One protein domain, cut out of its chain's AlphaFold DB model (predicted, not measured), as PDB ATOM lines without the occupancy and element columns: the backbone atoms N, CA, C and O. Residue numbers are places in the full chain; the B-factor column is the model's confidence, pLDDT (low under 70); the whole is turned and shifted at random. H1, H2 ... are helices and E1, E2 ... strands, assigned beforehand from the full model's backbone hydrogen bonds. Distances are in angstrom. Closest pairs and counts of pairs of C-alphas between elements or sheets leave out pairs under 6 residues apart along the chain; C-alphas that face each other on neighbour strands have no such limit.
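Overview. This is residues 946 to 1032 of the 1202 residues of an uncharacterized protein of Corallococcus sp. AB011P (UniProt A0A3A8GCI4). Two long helices, H2 and H4, meet as a wide V, with the short helix H1 packed on H2 and the short helix H3 packed on H4. A small two-stranded hairpin, E1 and E2, reaches away from the helices just before H4 begins. The printed part has 87 residues with four named helices and two named strands, in the order H1, H2, H3, E1, E2, H4; the sheet, E1 - E2, is antiparallel and the class is mostly helix. The whole is loose, with a radius of gyration of the C-alphas of 15.2 A, and flat, spanning 47 by 36 by 19 A.

Along the chain. Find C-alpha 946 at (39.947, -68.254, 202.483), where H1, residues 946 to 952, begins. Next comes H2, residues 963 to 979, 24.1 A from first to last C-alpha; it starts at C-alpha 963, at (22.521, -63.851, 194.913). Then look for H3, residues 987 to 993, 9.7 A long. The strands follow: E1, residues 1000 to 1002, and E2, residues 1008 to 1010. Last is H4, residues 1013 to 1032, 28.9 A long, ending at C-alpha 1032, at (21.465, -98.135, 182.694).

Arrangement. Begin at H1, which touches H2 through residues 967 to 972 of H2 alone; the closest C-alphas, of Ile 951 and Val 968, are 5.1 A apart. The two form a helical hairpin, running opposite ways at a steep tilt of 45 degrees. Residues 969 to 976 of H2 touch residues 1014 to 1019 of H4, with the closest C-alphas, of Tyr 972 and Tyr 1015, 6.1 A apart. These helices run the same way at a steep tilt of 56 degrees. H3 touches residues 1019 to 1027 of H4, opposite ways at a shallow tilt of 25 degrees, and the closest C-alphas, of Leu 990 and Ala 1023, are 5.3 A apart. The helix packing is only just mostly crossed, with 1 of 3 touching pairs at a shallow tilt. In the hairpin of E1 and E2, look for N 1001 and O 1009 at 3.0 A, and N 1009 and O 1001 at 2.8 A. Both strands are apart from H1 and H2. Each O i to N i+4 pair is within hydrogen-bond range in H1, H2 and H3; in H4 it is 15 of 16.

Size, cuts and confidence. The two farthest C-alphas, of Pro 957 and Leu 1032, are 47.5 A apart. The printed part has no cut, and no link is long; those from E1 to E2 and from E2 to H4 are tight. The mean pLDDT of the printed part is 72.1, and you will find values under 70 at 25 residues, among them 984 to 991 and 999 to 1010.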
ATOM      1  N   GLU A 946      40.432 -69.283 203.405       69.12
ATOM      2  CA  GLU A 946      39.947 -68.254 202.483       69.12
ATOM      3  C   GLU A 946      38.707 -68.711 201.705       69.12
ATOM      4  O   GLU A 946      37.736 -67.965 201.619       69.12
ATOM      5  N   GLU A 947      38.693 -69.944 201.188       67.69
ATOM      6  CA  GLU A 947      37.533 -70.530 200.501       67.69
ATOM      7  C   GLU A 947      36.338 -70.680 201.449       67.69
ATOM      8  O   GLU A 947      35.211 -70.326 201.095       67.69
ATOM      9  N   TYR A 948      36.590 -71.139 202.679       71.06
ATOM     10  CA  TYR A 948      35.571 -71.255 203.716       71.06
ATOM     11  C   TYR A 948      35.019 -69.874 204.082       71.06
ATOM     12  O   TYR A 948      33.808 -69.664 204.037       71.06
ATOM     13  N   ALA A 949      35.887 -68.883 204.323       69.31
ATOM     14  CA  ALA A 949      35.458 -67.505 204.544       69.31
ATOM     15  C   ALA A 949      34.683 -66.928 203.340       69.31
ATOM     16  O   ALA A 949      33.677 -66.243 203.532       69.31
ATOM     17  N   ALA A 950      35.070 -67.232 202.100       68.44
ATOM     18  CA  ALA A 950      34.379 -66.769 200.894       68.44
ATOM     19  C   ALA A 950      32.943 -67.320 200.755       68.44
ATOM     20  O   ALA A 950      32.102 -66.663 200.128       68.44
ATOM     21  N   ILE A 951      32.628 -68.466 201.378       73.31
ATOM     22  CA  ILE A 951      31.267 -69.034 201.412       73.31
ATOM     23  C   ILE A 951      30.514 -68.812 202.734       73.31
ATOM     24  O   ILE A 951      29.285 -68.810 202.717       73.31
ATOM     25  N   THR A 952      31.187 -68.584 203.868       62.94
ATOM     26  CA  THR A 952      30.521 -68.296 205.159       62.94
ATOM     27  C   THR A 952      30.459 -66.809 205.513       62.94
ATOM     28  O   THR A 952      29.855 -66.446 206.523       62.94
ATOM     29  N   THR A 953      31.061 -65.928 204.708       73.12
ATOM     30  CA  THR A 953      30.990 -64.467 204.886       73.12
ATOM     31  C   THR A 953      29.548 -63.976 204.859       73.12
ATOM     32  O   THR A 953      28.815 -64.187 203.889       73.12
ATOM     33  N   SER A 954      29.166 -63.252 205.914       70.50
ATOM     34  CA  SER A 954      27.847 -62.642 206.061       70.50
ATOM     35  C   SER A 954      27.444 -61.854 204.814       70.50
ATOM     36  O   SER A 954      28.198 -60.991 204.361       70.50
ATOM     37  N   LYS A 955      26.237 -62.135 204.310       74.75
ATOM     38  CA  LYS A 955      25.590 -61.459 203.177       74.75
ATOM     39  C   LYS A 955      25.918 -59.960 203.120       74.75
ATOM     40  O   LYS A 955      25.600 -59.228 204.060       74.75
ATOM     41  N   ALA A 956      26.442 -59.491 201.990       73.94
ATOM     42  CA  ALA A 956      26.792 -58.081 201.833       73.94
ATOM     43  C   ALA A 956      25.541 -57.164 201.839       73.94
ATOM     44  O   ALA A 956      24.438 -57.609 201.478       73.94
ATOM     45  N   PRO A 957      25.671 -55.871 202.208       71.69
ATOM     46  CA  PRO A 957      24.545 -54.931 202.209       71.69
ATOM     47  C   PRO A 957      23.886 -54.760 200.832       71.69
ATOM     48  O   PRO A 957      22.671 -54.604 200.751       71.69
ATOM     49  N   THR A 958      24.683 -54.835 199.762       77.62
ATOM     50  CA  THR A 958      24.281 -54.670 198.354       77.62
ATOM     51  C   THR A 958      23.793 -55.955 197.677       77.62
ATOM     52  O   THR A 958      23.118 -55.885 196.658       77.62
ATOM     53  N   GLU A 959      24.117 -57.124 198.229       80.06
ATOM     54  CA  GLU A 959      23.764 -58.445 197.690       80.06
ATOM     55  C   GLU A 959      22.279 -58.757 197.966       80.06
ATOM     56  O   GLU A 959      21.766 -58.434 199.039       80.06
ATOM     57  N   THR A 960      21.542 -59.403 197.062       81.94
ATOM     58  CA  THR A 960      20.163 -59.849 197.349       81.94
ATOM     59  C   THR A 960      20.132 -61.180 198.110       81.94
ATOM     60  O   THR A 960      21.105 -61.929 198.188       81.94
ATOM     61  N   LYS A 961      18.964 -61.546 198.665       71.75
ATOM     62  CA  LYS A 961      18.746 -62.873 199.284       71.75
ATOM     63  C   LYS A 961      18.748 -64.023 198.256       71.75
ATOM     64  O   LYS A 961      18.703 -65.189 198.654       71.75
ATOM     65  N   VAL A 962      18.752 -63.741 196.951       71.19
ATOM     66  CA  VAL A 962      18.909 -64.760 195.898       71.19
ATOM     67  C   VAL A 962      20.387 -64.922 195.564       71.19
ATOM     68  O   VAL A 962      20.905 -66.020 195.725       71.19
ATOM     69  N   GLU A 963      21.084 -63.832 195.232       74.81
ATOM     70  CA  GLU A 963      22.521 -63.851 194.913       74.81
ATOM     71  C   GLU A 963      23.356 -64.456 196.044       74.81
ATOM     72  O   GLU A 963      24.162 -65.338 195.776       74.81
ATOM     73  N   TYR A 964      23.071 -64.109 197.306       75.56
ATOM     74  CA  TYR A 964      23.728 -64.723 198.465       75.56
ATOM     75  C   TYR A 964      23.606 -66.251 198.484       75.56
ATOM     76  O   TYR A 964      24.592 -66.960 198.661       75.56
ATOM     77  N   ARG A 965      22.397 -66.786 198.263       73.25
ATOM     78  CA  ARG A 965      22.189 -68.242 198.224       73.25
ATOM     79  C   ARG A 965      22.871 -68.870 197.014       73.25
ATOM     80  O   ARG A 965      23.405 -69.966 197.144       73.25
ATOM     81  N   ASN A 966      22.889 -68.181 195.877       76.12
ATOM     82  CA  ASN A 966      23.559 -68.660 194.674       76.12
ATOM     83  C   ASN A 966      25.084 -68.698 194.870       76.12
ATOM     84  O   ASN A 966      25.676 -69.731 194.587       76.12
ATOM     85  N   ARG A 967      25.707 -67.655 195.441       81.25
ATOM     86  CA  ARG A 967      27.141 -67.621 195.789       81.25
ATOM     87  C   ARG A 967      27.523 -68.759 196.735       81.25
ATOM     88  O   ARG A 967      28.462 -69.496 196.450       81.25
ATOM     89  N   VAL A 968      26.773 -68.932 197.826       74.12
ATOM     90  CA  VAL A 968      27.018 -70.000 198.811       74.12
ATOM     91  C   VAL A 968      26.880 -71.385 198.170       74.12
ATOM     92  O   VAL A 968      27.760 -72.229 198.327       74.12
ATOM     93  N   ASN A 969      25.809 -71.626 197.406       72.44
ATOM     94  CA  ASN A 969      25.595 -72.907 196.728       72.44
ATOM     95  C   ASN A 969      26.651 -73.181 195.644       72.44
ATOM     96  O   ASN A 969      27.083 -74.323 195.505       72.44
ATOM     97  N   GLN A 970      27.085 -72.156 194.905       78.38
ATOM     98  CA  GLN A 970      28.121 -72.265 193.878       78.38
ATOM     99  C   GLN A 970      29.467 -72.655 194.500       78.38
ATOM    100  O   GLN A 970      30.069 -73.627 194.060       78.38
ATOM    101  N   GLY A 971      29.893 -71.977 195.572       78.88
ATOM    102  CA  GLY A 971      31.149 -72.295 196.255       78.88
ATOM    103  C   GLY A 971      31.175 -73.709 196.851       78.88
ATOM    104  O   GLY A 971      32.166 -74.420 196.691       78.88
ATOM    105  N   TYR A 972      30.066 -74.177 197.442       76.06
ATOM    106  CA  TYR A 972      29.945 -75.592 197.821       76.06
ATOM    107  C   TYR A 972      29.988 -76.523 196.600       76.06
ATOM    108  O   TYR A 972      30.668 -77.543 196.650       76.06
ATOM    109  N   SER A 973      29.304 -76.186 195.503       75.12
ATOM    110  CA  SER A 973      29.279 -77.002 194.282       75.12
ATOM    111  C   SER A 973      30.661 -77.151 193.643       75.12
ATOM    112  O   SER A 973      31.032 -78.255 193.251       75.12
ATOM    113  N   ASP A 974      31.443 -76.078 193.561       78.50
ATOM    114  CA  ASP A 974      32.768 -76.106 192.937       78.50
ATOM    115  C   ASP A 974      33.809 -76.803 193.825       78.50
ATOM    116  O   ASP A 974      34.648 -77.549 193.318       78.50
ATOM    117  N   TYR A 975      33.687 -76.689 195.153       77.75
ATOM    118  CA  TYR A 975      34.471 -77.501 196.085       77.75
ATOM    119  C   TYR A 975      34.106 -78.997 196.017       77.75
ATOM    120  O   TYR A 975      35.011 -79.832 196.021       77.75
ATOM    121  N   VAL A 976      32.820 -79.371 195.882       76.56
ATOM    122  CA  VAL A 976      32.410 -80.777 195.651       76.56
ATOM    123  C   VAL A 976      33.036 -81.306 194.360       76.56
ATOM    124  O   VAL A 976      33.740 -82.309 194.414       76.56
ATOM    125  N   LYS A 977      32.878 -80.610 193.225       75.31
ATOM    126  CA  LYS A 977      33.445 -81.029 191.924       75.31
ATOM    127  C   LYS A 977      34.964 -81.246 191.957       75.31
ATOM    128  O   LYS A 977      35.468 -82.074 191.210       75.31
ATOM    129  N   ARG A 978      35.691 -80.499 192.800       77.44
ATOM    130  CA  ARG A 978      37.152 -80.610 192.961       77.44
ATOM    131  C   ARG A 978      37.586 -81.697 193.953       77.44
ATOM    132  O   ARG A 978      38.732 -82.125 193.902       77.44
ATOM    133  N   THR A 979      36.714 -82.119 194.872       71.44
ATOM    134  CA  THR A 979      37.065 -83.040 195.978       71.44
ATOM    135  C   THR A 979      36.317 -84.376 195.960       71.44
ATOM    136  O   THR A 979      36.638 -85.268 196.744       71.44
ATOM    137  N   TYR A 980      35.338 -84.538 195.070       77.62
ATOM    138  CA  TYR A 980      34.522 -85.740 194.950       77.62
ATOM    139  C   TYR A 980      34.240 -86.075 193.478       77.62
ATOM    140  O   TYR A 980      33.327 -85.523 192.863       77.62
ATOM    141  N   ASP A 981      35.004 -87.025 192.933       80.12
ATOM    142  CA  ASP A 981      34.644 -87.724 191.698       80.12
ATOM    143  C   ASP A 981      33.906 -89.034 192.041       80.12
ATOM    144  O   ASP A 981      34.523 -89.936 192.623       80.12
ATOM    145  N   PRO A 982      32.613 -89.185 191.690       71.62
ATOM    146  CA  PRO A 982      31.877 -90.427 191.901       71.62
ATOM    147  C   PRO A 982      32.352 -91.574 190.990       71.62
ATOM    148  O   PRO A 982      32.138 -92.738 191.323       71.62
ATOM    149  N   LYS A 983      33.028 -91.303 189.863       73.69
ATOM    150  CA  LYS A 983      33.475 -92.354 188.932       73.69
ATOM    151  C   LYS A 983      34.541 -93.260 189.545       73.69
ATOM    152  O   LYS A 983      34.510 -94.467 189.329       73.69
ATOM    153  N   THR A 984      35.413 -92.696 190.380       68.94
ATOM    154  CA  THR A 984      36.466 -93.429 191.112       68.94
ATOM    155  C   THR A 984      35.948 -94.327 192.245       68.94
ATOM    156  O   THR A 984      36.727 -95.062 192.847       68.94
ATOM    157  N   ARG A 985      34.647 -94.279 192.569       62.03
ATOM    158  CA  ARG A 985      34.062 -94.974 193.727       62.03
ATOM    159  C   ARG A 985      33.595 -96.394 193.397       62.03
ATOM    160  O   ARG A 985      33.078 -96.660 192.306       62.03
ATOM    161  N   THR A 986      33.711 -97.298 194.375       60.62
ATOM    162  CA  THR A 986      33.073 -98.629 194.309       60.62
ATOM    163  C   THR A 986      31.550 -98.511 194.425       60.62
ATOM    164  O   THR A 986      31.020 -97.470 194.825       60.62
ATOM    165  N   GLN A 987      30.815 -99.580 194.106       62.50
ATOM    166  CA  GLN A 987      29.354 -99.558 194.213       62.50
ATOM    167  C   GLN A 987      28.882 -99.395 195.668       62.50
ATOM    168  O   GLN A 987      27.920 -98.678 195.925       62.50
ATOM    169  N   GLU A 988      29.571-100.007 196.631       57.34
ATOM    170  CA  GLU A 988      29.287 -99.879 198.063       57.34
ATOM    171  C   GLU A 988      29.542 -98.451 198.549       57.34
ATOM    172  O   GLU A 988      28.721 -97.894 199.278       57.34
ATOM    173  N   GLN A 989      30.646 -97.840 198.100       65.88
ATOM    174  CA  GLN A 989      30.967 -96.444 198.389       65.88
ATOM    175  C   GLN A 989      29.914 -95.499 197.809       65.88
ATOM    176  O   GLN A 989      29.442 -94.631 198.530       65.88
ATOM    177  N   LEU A 990      29.473 -95.694 196.561       67.69
ATOM    178  CA  LEU A 990      28.385 -94.904 195.973       67.69
ATOM    179  C   LEU A 990      27.054 -95.090 196.719       67.69
ATOM    180  O   LEU A 990      26.388 -94.109 197.038       67.69
ATOM    181  N   ASN A 991      26.688 -96.328 197.064       68.25
ATOM    182  CA  ASN A 991      25.465 -96.644 197.815       68.25
ATOM    183  C   ASN A 991      25.482 -96.077 199.254       68.25
ATOM    184  O   ASN A 991      24.432 -95.872 199.871       68.25
ATOM    185  N   HIS A 992      26.673 -95.855 199.813       74.81
ATOM    186  CA  HIS A 992      26.884 -95.154 201.076       74.81
ATOM    187  C   HIS A 992      26.843 -93.632 200.886       74.81
ATOM    188  O   HIS A 992      26.124 -92.941 201.608       74.81
ATOM    189  N   ASP A 993      27.558 -93.120 199.884       76.50
ATOM    190  CA  ASP A 993      27.748 -91.693 199.646       76.50
ATOM    191  C   ASP A 993      26.484 -91.006 199.103       76.50
ATOM    192  O   ASP A 993      26.284 -89.830 199.400       76.50
ATOM    193  N   ALA A 994      25.582 -91.749 198.447       76.25
ATOM    194  CA  ALA A 994      24.213 -91.348 198.091       76.25
ATOM    195  C   ALA A 994      23.327 -90.982 199.301       76.25
ATOM    196  O   ALA A 994      22.238 -90.436 199.141       76.25
ATOM    197  N   LYS A 995      23.766 -91.246 200.538       80.81
ATOM    198  CA  LYS A 995      23.054 -90.809 201.744       80.81
ATOM    199  C   LYS A 995      23.493 -89.378 202.092       80.81
ATOM    200  O   LYS A 995      24.671 -89.176 202.389       80.81
ATOM    201  N   PRO A 996      22.583 -88.383 202.149       76.25
ATOM    202  CA  PRO A 996      22.919 -86.968 202.375       76.25
ATOM    203  C   PRO A 996      23.239 -86.637 203.851       76.25
ATOM    204  O   PRO A 996      22.805 -85.612 204.390       76.25
ATOM    205  N   ALA A 997      23.984 -87.518 204.519       73.19
ATOM    206  CA  ALA A 997      24.507 -87.342 205.867       73.19
ATOM    207  C   ALA A 997      25.889 -86.657 205.810       73.19
ATOM    208  O   ALA A 997      26.735 -87.097 205.027       73.19
ATOM    209  N   PRO A 998      26.149 -85.610 206.616       70.81
ATOM    210  CA  PRO A 998      27.472 -85.006 206.689       70.81
ATOM    211  C   PRO A 998      28.426 -85.877 207.506       70.81
ATOM    212  O   PRO A 998      28.071 -86.337 208.596       70.81
ATOM    213  N   TYR A 999      29.653 -86.073 207.021       66.50
ATOM    214  CA  TYR A 999      30.669 -86.791 207.786       66.50
ATOM    215  C   TYR A 999      31.256 -85.939 208.914       66.50
ATOM    216  O   TYR A 999      31.277 -84.713 208.860       66.50
ATOM    217  N   THR A1000      31.755 -86.598 209.958       62.19
ATOM    218  CA  THR A1000      32.589 -85.961 210.984       62.19
ATOM    219  C   THR A1000      33.958 -86.606 210.935       62.19
ATOM    220  O   THR A1000      34.072 -87.814 211.136       62.19
ATOM    221  N   ARG A1001      34.985 -85.801 210.664       59.66
ATOM    222  CA  ARG A1001      36.387 -86.221 210.708       59.66
ATOM    223  C   ARG A1001      37.074 -85.618 211.923       59.66
ATOM    224  O   ARG A1001      36.652 -84.572 212.410       59.66
ATOM    225  N   THR A1002      38.150 -86.243 212.369       58.72
ATOM    226  CA  THR A1002      39.135 -85.574 213.221       58.72
ATOM    227  C   THR A1002      40.145 -84.875 212.306       58.72
ATOM    228  O   THR A1002      40.538 -85.452 211.291       58.72
ATOM    229  N   ASP A1003      40.508 -83.628 212.599       58.56
ATOM    230  CA  ASP A1003      41.576 -82.917 211.890       58.56
ATOM    231  C   ASP A1003      42.966 -83.202 212.491       58.56
ATOM    232  O   ASP A1003      43.108 -83.919 213.483       58.56
ATOM    233  N   SER A1004      44.013 -82.634 211.890       48.56
ATOM    234  CA  SER A1004      45.404 -82.792 212.336       48.56
ATOM    235  C   SER A1004      45.715 -82.152 213.699       48.56
ATOM    236  O   SER A1004      46.828 -82.309 214.191       48.56
ATOM    237  N   ALA A1005      44.762 -81.448 214.321       61.75
ATOM    238  CA  ALA A1005      44.857 -80.924 215.684       61.75
ATOM    239  C   ALA A1005      44.015 -81.738 216.692       61.75
ATOM    240  O   ALA A1005      43.875 -81.340 217.849       61.75
ATOM    241  N   GLY A1006      43.434 -82.871 216.274       59.62
ATOM    242  CA  GLY A1006      42.585 -83.710 217.120       59.62
ATOM    243  C   GLY A1006      41.140 -83.209 217.262       59.62
ATOM    244  O   GLY A1006      40.364 -83.789 218.026       59.62
ATOM    245  N   VAL A1007      40.741 -82.160 216.535       62.78
ATOM    246  CA  VAL A1007      39.413 -81.545 216.658       62.78
ATOM    247  C   VAL A1007      38.417 -82.233 215.723       62.78
ATOM    248  O   VAL A1007      38.706 -82.512 214.561       62.78
ATOM    249  N   LYS A1008      37.205 -82.506 216.221       58.00
ATOM    250  CA  LYS A1008      36.117 -83.067 215.406       58.00
ATOM    251  C   LYS A1008      35.489 -81.984 214.529       58.00
ATOM    252  O   LYS A1008      34.726 -81.153 215.013       58.00
ATOM    253  N   VAL A1009      35.778 -82.040 213.233       59.56
ATOM    254  CA  VAL A1009      35.215 -81.171 212.198       59.56
ATOM    255  C   VAL A1009      34.085 -81.913 211.485       59.56
ATOM    256  O   VAL A1009      34.314 -82.904 210.787       59.56
ATOM    257  N   THR A1010      32.855 -81.427 211.651       67.19
ATOM    258  CA  THR A1010      31.682 -81.920 210.916       67.19
ATOM    259  C   THR A1010      31.510 -81.160 209.602       67.19
ATOM    260  O   THR A1010      31.577 -79.935 209.547       67.19
ATOM    261  N   GLU A1011      31.279 -81.915 208.537       70.44
ATOM    262  CA  GLU A1011      30.998 -81.456 207.182       70.44
ATOM    263  C   GLU A1011      29.703 -80.617 207.118       70.44
ATOM    264  O   GLU A1011      28.718 -80.889 207.809       70.44
ATOM    265  N   ALA A1012      29.665 -79.595 206.261       71.19
ATOM    266  CA  ALA A1012      28.459 -78.795 206.069       71.19
ATOM    267  C   ALA A1012      27.370 -79.598 205.333       71.19
ATOM    268  O   ALA A1012      27.600 -80.114 204.242       71.19
ATOM    269  N   GLN A1013      26.136 -79.614 205.855       75.25
ATOM    270  CA  GLN A1013      25.015 -80.391 205.291       75.25
ATOM    271  C   GLN A1013      24.658 -80.036 203.823       75.25
ATOM    272  O   GLN A1013      23.943 -80.782 203.155       75.25
ATOM    273  N   GLN A1014      25.136 -78.900 203.304       72.31
ATOM    274  CA  GLN A1014      25.009 -78.533 201.887       72.31
ATOM    275  C   GLN A1014      25.966 -79.335 200.985       72.31
ATOM    276  O   GLN A1014      25.559 -79.727 199.893       72.31
ATOM    277  N   TYR A1015      27.179 -79.650 201.454       74.31
ATOM    278  CA  TYR A1015      28.114 -80.551 200.771       74.31
ATOM    279  C   TYR A1015      27.548 -81.975 200.732       74.31
ATOM    280  O   TYR A1015      27.443 -82.547 199.651       74.31
ATOM    281  N   ALA A1016      27.066 -82.491 201.871       77.25
ATOM    282  CA  ALA A1016      26.467 -83.825 201.995       77.25
ATOM    283  C   ALA A1016      25.410 -84.114 200.921       77.25
ATOM    284  O   ALA A1016      25.392 -85.186 200.326       77.25
ATOM    285  N   ARG A1017      24.534 -83.135 200.654       79.19
ATOM    286  CA  ARG A1017      23.452 -83.245 199.662       79.19
ATOM    287  C   ARG A1017      23.960 -83.225 198.222       79.19
ATOM    288  O   ARG A1017      23.469 -83.995 197.411       79.19
ATOM    289  N   LEU A1018      24.939 -82.373 197.911       78.44
ATOM    290  CA  LEU A1018      25.534 -82.287 196.571       78.44
ATOM    291  C   LEU A1018      26.384 -83.526 196.247       78.44
ATOM    292  O   LEU A1018      26.300 -84.057 195.143       78.44
ATOM    293  N   ARG A1019      27.145 -84.026 197.229       84.19
ATOM    294  CA  ARG A1019      27.890 -85.290 197.148       84.19
ATOM    295  C   ARG A1019      26.947 -86.480 196.943       84.19
ATOM    296  O   ARG A1019      27.202 -87.299 196.067       84.19
ATOM    297  N   ALA A1020      25.852 -86.537 197.706       81.69
ATOM    298  CA  ALA A1020      24.825 -87.564 197.556       81.69
ATOM    299  C   ALA A1020      24.177 -87.542 196.166       81.69
ATOM    300  O   ALA A1020      24.132 -88.578 195.516       81.69
ATOM    301  N   GLN A1021      23.782 -86.367 195.667       81.75
ATOM    302  CA  GLN A1021      23.229 -86.228 194.318       81.75
ATOM    303  C   GLN A1021      24.213 -86.722 193.241       81.75
ATOM    304  O   GLN A1021      23.843 -87.528 192.394       81.75
ATOM    305  N   MET A1022      25.489 -86.321 193.310       80.00
ATOM    306  CA  MET A1022      26.514 -86.797 192.369       80.00
ATOM    307  C   MET A1022      26.799 -88.304 192.491       80.00
ATOM    308  O   MET A1022      27.236 -88.918 191.519       80.00
ATOM    309  N   ALA A1023      26.559 -88.914 193.657       78.81
ATOM    310  CA  ALA A1023      26.595 -90.365 193.807       78.81
ATOM    311  C   ALA A1023      25.376 -91.026 193.137       78.81
ATOM    312  O   ALA A1023      25.555 -91.958 192.359       78.81
ATOM    313  N   GLU A1024      24.159 -90.532 193.392       80.12
ATOM    314  CA  GLU A1024      22.915 -91.041 192.796       80.12
ATOM    315  C   GLU A1024      22.933 -90.966 191.258       80.12
ATOM    316  O   GLU A1024      22.582 -91.947 190.599       80.12
ATOM    317  N   ASP A1025      23.414 -89.858 190.682       77.56
ATOM    318  CA  ASP A1025      23.528 -89.670 189.228       77.56
ATOM    319  C   ASP A1025      24.468 -90.715 188.577       77.56
ATOM    320  O   ASP A1025      24.121 -91.333 187.564       77.56
ATOM    321  N   GLU A1026      25.641 -90.977 189.169       79.19
ATOM    322  CA  GLU A1026      26.591 -91.988 188.670       79.19
ATOM    323  C   GLU A1026      26.099 -93.423 188.919       79.19
ATOM    324  O   GLU A1026      26.292 -94.286 188.058       79.19
ATOM    325  N   VAL A1027      25.406 -93.691 190.035       70.50
ATOM    326  CA  VAL A1027      24.718 -94.978 190.245       70.50
ATOM    327  C   VAL A1027      23.718 -95.206 189.121       70.50
ATOM    328  O   VAL A1027      23.802 -96.232 188.451       70.50
ATOM    329  N   MET A1028      22.824 -94.250 188.852       73.44
ATOM    330  CA  MET A1028      21.810 -94.377 187.800       73.44
ATOM    331  C   MET A1028      22.423 -94.547 186.403       73.44
ATOM    332  O   MET A1028      21.901 -95.338 185.611       73.44
ATOM    333  N   ARG A1029      23.568 -93.908 186.114       78.50
ATOM    334  CA  ARG A1029      24.345 -94.171 184.890       78.50
ATOM    335  C   ARG A1029      24.819 -95.629 184.823       78.50
ATOM    336  O   ARG A1029      24.627 -96.277 183.793       78.50
ATOM    337  N   ARG A1030      25.394 -96.167 185.908       72.56
ATOM    338  CA  ARG A1030      25.831 -97.577 185.984       72.56
ATOM    339  C   ARG A1030      24.660 -98.558 185.880       72.56
ATOM    340  O   ARG A1030      24.813 -99.576 185.211       72.56
ATOM    341  N   VAL A1031      23.494 -98.250 186.464       71.44
ATOM    342  CA  VAL A1031      22.280 -99.083 186.327       71.44
ATOM    343  C   VAL A1031      21.878 -99.217 184.860       71.44
ATOM    344  O   VAL A1031      21.592-100.324 184.412       71.44
ATOM    345  N   LEU A1032      21.873 -98.117 184.101       72.69
ATOM    346  CA  LEU A1032      21.465 -98.135 182.694       72.69
ATOM    347  C   LEU A1032      22.398 -99.010 181.840       72.69
ATOM    348  O   LEU A1032      21.917 -99.876 181.110       72.69
TER     349      LEU A1032